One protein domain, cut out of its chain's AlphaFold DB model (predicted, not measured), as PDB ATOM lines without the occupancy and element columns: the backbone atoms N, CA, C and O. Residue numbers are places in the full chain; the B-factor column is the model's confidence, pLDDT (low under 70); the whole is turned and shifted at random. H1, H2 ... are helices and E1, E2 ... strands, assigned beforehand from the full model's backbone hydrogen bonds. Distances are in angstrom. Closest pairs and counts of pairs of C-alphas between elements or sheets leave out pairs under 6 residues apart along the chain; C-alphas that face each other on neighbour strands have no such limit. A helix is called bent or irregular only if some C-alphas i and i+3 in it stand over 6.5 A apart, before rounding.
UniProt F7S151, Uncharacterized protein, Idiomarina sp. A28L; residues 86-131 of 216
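This is residues 86 to 131 of the 216 residues of an uncharacterized protein of Idiomarina sp. A28L (UniProt F7S151). A single helix, H1, packs over one side of a small two-stranded hairpin, E1 and E2, and the short start of the printed part, residues 86 to 87, pairs along E2 as a very short third piece of the sheet. The helix and the hairpin make two layers, and the longest axis runs along them. The printed part has 46 residues, with one named helix and two named strands in the order H1, E1, E2; the sheet has the order E1 - E2 and is antiparallel, and the class is mixed, helices and strands. The whole is compact, with a radius of gyration of the C-alphas of 10.1 A, and the C-alphas span 30 by 15 by 13 A, only just a rod.

The printed part begins at Leu 86, with its C-alpha at (162.052, 153.896, 196.679). Helix H1 follows with residues 96 to 108, 18.4 A from first to last C-alpha; it begins at C-alpha 96 at (164.993, 136.791, 199.885). Strand E1 is residues 116 to 121 and is 16.2 A long from first to last C-alpha. Strand E2 is residues 128 to 131, 9.6 A from first to last C-alpha, and its C-alpha 131 is at (167.617, 154.963, 201.933).

E1 and E2 are antiparallel neighbours and form a hairpin, with 158 degrees between their N-to-C directions. C-alphas 120 and 129 face each other at 4.7 A. Across the pair, N 119 and O 130 are 3.0 A apart and N 128 and O 121 are 2.8 A apart, both within hydrogen-bond range. Residues 86 to 87 pair with residues 128 to 129 of E2, antiparallel. The closest C-alphas of H1 and E1 are those of Ala 103 and Val 120, 7.2 A apart. The closest C-alphas of H1 and E2 are those of Ala 103 and Leu 129, 6.6 A apart. In H1, every O i to N i+4 pair is within hydrogen-bond range, and the helix is not bent.

The two C-alphas farthest apart are those of Glu 93 and Asp 115, at 30.6 A, while the C-alphas of the first and last printed residues, Leu 86 and Leu 131, are 7.7 A apart. The printed part has no cut. The link from H1 to E1 has 7 residues and the link from E1 to E2 has 6, both short links. The mean pLDDT of the printed part is 82.5, and residues 124 to 125, in the link between E1 and E2, are under 70.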
ATOM      1  N   LEU A  86     162.132 154.289 198.077       86.44
ATOM      2  CA  LEU A  86     162.052 153.896 196.679       86.44
ATOM      3  C   LEU A  86     161.205 152.629 196.544       86.44
ATOM      4  O   LEU A  86     161.398 151.686 197.314       86.44
ATOM      5  N   PRO A  87     160.292 152.564 195.563       86.00
ATOM      6  CA  PRO A  87     159.584 151.329 195.272       86.00
ATOM      7  C   PRO A  87     160.568 150.281 194.744       86.00
ATOM      8  O   PRO A  87     161.422 150.571 193.896       86.00
ATOM      9  N   LEU A  88     160.425 149.053 195.230       84.44
ATOM     10  CA  LEU A  88     161.168 147.895 194.767       84.44
ATOM     11  C   LEU A  88     160.186 146.957 194.060       84.44
ATOM     12  O   LEU A  88     159.474 146.185 194.694       84.44
ATOM     13  N   LEU A  89     160.131 147.059 192.731       81.38
ATOM     14  CA  LEU A  89     159.315 146.167 191.910       81.38
ATOM     15  C   LEU A  89     159.983 144.796 191.866       81.38
ATOM     16  O   LEU A  89     161.070 144.645 191.304       81.38
ATOM     17  N   LEU A  90     159.330 143.819 192.485       81.50
ATOM     18  CA  LEU A  90     159.823 142.458 192.616       81.50
ATOM     19  C   LEU A  90     158.948 141.480 191.817       81.50
ATOM     20  O   LEU A  90     157.720 141.618 191.827       81.50
ATOM     21  N   PRO A  91     159.544 140.482 191.141       80.44
ATOM     22  CA  PRO A  91     158.807 139.351 190.583       80.44
ATOM     23  C   PRO A  91     158.021 138.598 191.668       80.44
ATOM     24  O   PRO A  91     158.462 138.524 192.812       80.44
ATOM     25  N   ALA A  92     156.887 137.992 191.304       73.75
ATOM     26  CA  ALA A  92     155.976 137.343 192.255       73.75
ATOM     27  C   ALA A  92     156.586 136.146 193.020       73.75
ATOM     28  O   ALA A  92     156.091 135.797 194.087       73.75
ATOM     29  N   GLU A  93     157.663 135.548 192.504       79.56
ATOM     30  CA  GLU A  93     158.303 134.338 193.051       79.56
ATOM     31  C   GLU A  93     159.767 134.569 193.471       79.56
ATOM     32  O   GLU A  93     160.533 133.619 193.632       79.56
ATOM     33  N   ILE A  94     160.182 135.829 193.637       80.50
ATOM     34  CA  ILE A  94     161.568 136.142 193.994       80.50
ATOM     35  C   ILE A  94     161.882 135.711 195.432       80.50
ATOM     36  O   ILE A  94     161.100 135.935 196.358       80.50
ATOM     37  N   ASN A  95     163.052 135.111 195.648       82.75
ATOM     38  CA  ASN A  95     163.475 134.736 196.995       82.75
ATOM     39  C   ASN A  95     164.150 135.909 197.742       82.75
ATOM     40  O   ASN A  95     164.482 136.954 197.172       82.75
ATOM     41  N   ASN A  96     164.392 135.742 199.048       79.44
ATOM     42  CA  ASN A  96     164.993 136.791 199.885       79.44
ATOM     43  C   ASN A  96     166.396 137.225 199.416       79.44
ATOM     44  O   ASN A  96     166.744 138.399 199.530       79.44
ATOM     45  N   MET A  97     167.210 136.297 198.901       82.62
ATOM     46  CA  MET A  97     168.575 136.589 198.436       82.62
ATOM     47  C   MET A  97     168.563 137.386 197.133       82.62
ATOM     48  O   MET A  97     169.296 138.363 196.988       82.62
ATOM     49  N   GLU A  98     167.704 136.996 196.201       82.62
ATOM     50  CA  GLU A  98     167.499 137.696 194.936       82.62
ATOM     51  C   GLU A  98     166.911 139.085 195.170       82.62
ATOM     52  O   GLU A  98     167.339 140.053 194.549       82.62
ATOM     53  N   THR A  99     166.011 139.220 196.143       80.19
ATOM     54  CA  THR A  99     165.464 140.522 196.524       80.19
ATOM     55  C   THR A  99     166.544 141.469 197.040       80.19
ATOM     56  O   THR A  99     166.594 142.638 196.653       80.19
ATOM     57  N   VAL A 100     167.438 140.960 197.888       81.38
ATOM     58  CA  VAL A 100     168.613 141.701 198.355       81.38
ATOM     59  C   VAL A 100     169.489 142.130 197.177       81.38
ATOM     60  O   VAL A 100     169.890 143.291 197.118       81.38
ATOM     61  N   ALA A 101     169.738 141.243 196.213       83.44
ATOM     62  CA  ALA A 101     170.516 141.576 195.023       83.44
ATOM     63  C   ALA A 101     169.829 142.657 194.163       83.44
ATOM     64  O   ALA A 101     170.484 143.593 193.703       83.44
ATOM     65  N   CYS A 102     168.508 142.588 193.991       85.00
ATOM     66  CA  CYS A 102     167.730 143.617 193.300       85.00
ATOM     67  C   CYS A 102     167.798 144.969 194.019       85.00
ATOM     68  O   CYS A 102     168.000 145.999 193.373       85.00
ATOM     69  N   ALA A 103     167.679 144.977 195.349       84.94
ATOM     70  CA  ALA A 103     167.840 146.181 196.153       84.94
ATOM     71  C   ALA A 103     169.250 146.771 196.005       84.94
ATOM     72  O   ALA A 103     169.384 147.962 195.736       84.94
ATOM     73  N   GLU A 104     170.299 145.946 196.074       85.44
ATOM     74  CA  GLU A 104     171.683 146.377 195.844       85.44
ATOM     75  C   GLU A 104     171.876 147.014 194.467       85.44
ATOM     76  O   GLU A 104     172.508 148.064 194.351       85.44
ATOM     77  N   LEU A 105     171.321 146.406 193.416       88.56
ATOM     78  CA  LEU A 105     171.366 146.969 192.068       88.56
ATOM     79  C   LEU A 105     170.636 148.314 192.003       88.56
ATOM     80  O   LEU A 105     171.151 149.259 191.407       88.56
ATOM     81  N   LYS A 106     169.480 148.435 192.663       88.06
ATOM     82  CA  LYS A 106     168.715 149.686 192.716       88.06
ATOM     83  C   LYS A 106     169.459 150.794 193.467       88.06
ATOM     84  O   LYS A 106     169.388 151.951 193.053       88.06
ATOM     85  N   VAL A 107     170.211 150.446 194.513       87.88
ATOM     86  CA  VAL A 107     171.114 151.364 195.229       87.88
ATOM     87  C   VAL A 107     172.279 151.789 194.336       87.88
ATOM     88  O   VAL A 107     172.591 152.973 194.279       87.88
ATOM     89  N   LYS A 108     172.894 150.863 193.589       88.88
ATOM     90  CA  LYS A 108     173.978 151.177 192.634       88.88
ATOM     91  C   LYS A 108     173.534 152.103 191.500       88.88
ATOM     92  O   LYS A 108     174.361 152.811 190.939       88.88
ATOM     93  N   GLN A 109     172.244 152.103 191.175       88.88
ATOM     94  CA  GLN A 109     171.646 153.033 190.214       88.88
ATOM     95  C   GLN A 109     171.404 154.433 190.799       88.88
ATOM     96  O   GLN A 109     171.108 155.353 190.039       88.88
ATOM     97  N   GLN A 110     171.503 154.616 192.121       87.56
ATOM     98  CA  GLN A 110     171.385 155.937 192.731       87.56
ATOM     99  C   GLN A 110     172.657 156.758 192.502       87.56
ATOM    100  O   GLN A 110     173.762 156.205 192.492       87.56
ATOM    101  N   PRO A 111     172.536 158.090 192.372       86.06
ATOM    102  CA  PRO A 111     173.702 158.958 192.363       86.06
ATOM    103  C   PRO A 111     174.486 158.779 193.669       86.06
ATOM    104  O   PRO A 111     173.897 158.795 194.754       86.06
ATOM    105  N   LYS A 112     175.811 158.618 193.548       87.31
ATOM    106  CA  LYS A 112     176.730 158.387 194.676       87.31
ATOM    107  C   LYS A 112     176.268 157.220 195.553       87.31
ATOM    108  O   LYS A 112     176.009 157.371 196.742       87.31
ATOM    109  N   SER A 113     176.091 156.049 194.942       83.88
ATOM    110  CA  SER A 113     175.578 154.833 195.594       83.88
ATOM    111  C   SER A 113     176.276 154.482 196.921       83.88
ATOM    112  O   SER A 113     175.661 153.966 197.854       83.88
ATOM    113  N   GLU A 114     177.562 154.806 197.026       84.50
ATOM    114  CA  GLU A 114     178.420 154.630 198.185       84.50
ATOM    115  C   GLU A 114     178.047 155.530 199.368       84.50
ATOM    116  O   GLU A 114     178.387 155.189 200.502       84.50
ATOM    117  N   ASP A 115     177.316 156.620 199.146       87.94
ATOM    118  CA  ASP A 115     176.900 157.577 200.174       87.94
ATOM    119  C   ASP A 115     175.609 157.164 200.892       87.94
ATOM    120  O   ASP A 115     175.172 157.849 201.818       87.94
ATOM    121  N   TRP A 116     175.018 156.024 200.529       84.19
ATOM    122  CA  TRP A 116     173.749 155.563 201.084       84.19
ATOM    123  C   TRP A 116     173.914 154.432 202.106       84.19
ATOM    124  O   TRP A 116     174.643 153.451 201.918       84.19
ATOM    125  N   LEU A 117     173.185 154.558 203.208       84.81
ATOM    126  CA  LEU A 117     172.781 153.453 204.070       84.81
ATOM    127  C   LEU A 117     171.395 152.995 203.611       84.81
ATOM    128  O   LEU A 117     170.580 153.837 203.240       84.81
ATOM    129  N   TRP A 118     171.112 151.693 203.618       84.50
ATOM    130  CA  TRP A 118     169.849 151.204 203.068       84.50
ATOM    131  C   TRP A 118     169.337 149.918 203.711       84.50
ATOM    132  O   TRP A 118     170.120 149.103 204.212       84.50
ATOM    133  N   ASP A 119     168.013 149.768 203.706       81.94
ATOM    134  CA  ASP A 119     167.289 148.586 204.180       81.94
ATOM    135  C   ASP A 119     166.116 148.259 203.255       81.94
ATOM    136  O   ASP A 119     165.682 149.105 202.475       81.94
ATOM    137  N   VAL A 120     165.578 147.046 203.353       79.69
ATOM    138  CA  VAL A 120     164.465 146.590 202.511       79.69
ATOM    139  C   VAL A 120     163.294 146.154 203.374       79.69
ATOM    140  O   VAL A 120     163.451 145.424 204.350       79.69
ATOM    141  N   GLU A 121     162.100 146.576 202.984       80.12
ATOM    142  CA  GLU A 121     160.843 146.027 203.473       80.12
ATOM    143  C   GLU A 121     160.185 145.207 202.376       80.12
ATOM    144  O   GLU A 121     159.999 145.687 201.259       80.12
ATOM    145  N   LEU A 122     159.873 143.958 202.708       76.12
ATOM    146  CA  LEU A 122     159.270 142.999 201.797       76.12
ATOM    147  C   LEU A 122     157.767 142.966 202.034       76.12
ATOM    148  O   LEU A 122     157.333 142.620 203.130       76.12
ATOM    149  N   ASP A 123     157.003 143.305 201.001       72.06
ATOM    150  CA  ASP A 123     155.536 143.260 201.005       72.06
ATOM    151  C   ASP A 123     155.015 142.842 199.619       72.06
ATOM    152  O   ASP A 123     154.238 143.541 198.965       72.06
ATOM    153  N   GLY A 124     155.561 141.741 199.085       68.44
ATOM    154  CA  GLY A 124     155.262 141.272 197.730       68.44
ATOM    155  C   GLY A 124     155.516 142.363 196.681       68.44
ATOM    156  O   GLY A 124     156.638 142.864 196.558       68.44
ATOM    157  N   GLN A 125     154.464 142.766 195.960       65.44
ATOM    158  CA  GLN A 125     154.520 143.823 194.937       65.44
ATOM    159  C   GLN A 125     154.738 145.237 195.506       65.44
ATOM    160  O   GLN A 125     155.133 146.131 194.760       65.44
ATOM    161  N   ASN A 126     154.534 145.442 196.810       70.88
ATOM    162  CA  ASN A 126     154.691 146.731 197.488       70.88
ATOM    163  C   ASN A 126     156.005 146.838 198.268       70.88
ATOM    164  O   ASN A 126     156.117 147.651 199.188       70.88
ATOM    165  N   SER A 127     156.997 146.020 197.916       81.12
ATOM    166  CA  SER A 127     158.301 146.051 198.568       81.12
ATOM    167  C   SER A 127     158.967 147.421 198.411       81.12
ATOM    168  O   SER A 127     158.851 148.090 197.380       81.12
ATOM    169  N   LYS A 128     159.661 147.867 199.459       84.88
ATOM    170  CA  LYS A 128     160.251 149.208 199.552       84.88
ATOM    171  C   LYS A 128     161.728 149.111 199.883       84.88
ATOM    172  O   LYS A 128     162.140 148.326 200.732       84.88
ATOM    173  N   LEU A 129     162.510 149.958 199.234       85.94
ATOM    174  CA  LEU A 129     163.897 150.230 199.563       85.94
ATOM    175  C   LEU A 129     163.952 151.541 200.350       85.94
ATOM    176  O   LEU A 129     163.586 152.601 199.843       85.94
ATOM    177  N   TRP A 130     164.425 151.461 201.585       87.12
ATOM    178  CA  TRP A 130     164.654 152.609 202.451       87.12
ATOM    179  C   TRP A 130     166.095 153.062 202.303       87.12
ATOM    180  O   TRP A 130     167.008 152.244 202.391       87.12
ATOM    181  N   LEU A 131     166.305 154.357 202.113       86.75
ATOM    182  CA  LEU A 131     167.617 154.963 201.933       86.75
ATOM    183  C   LEU A 131     167.820 156.083 202.953       86.75
ATOM    184  O   LEU A 131     166.972 156.958 203.097       86.75
TER     185      LEU A 131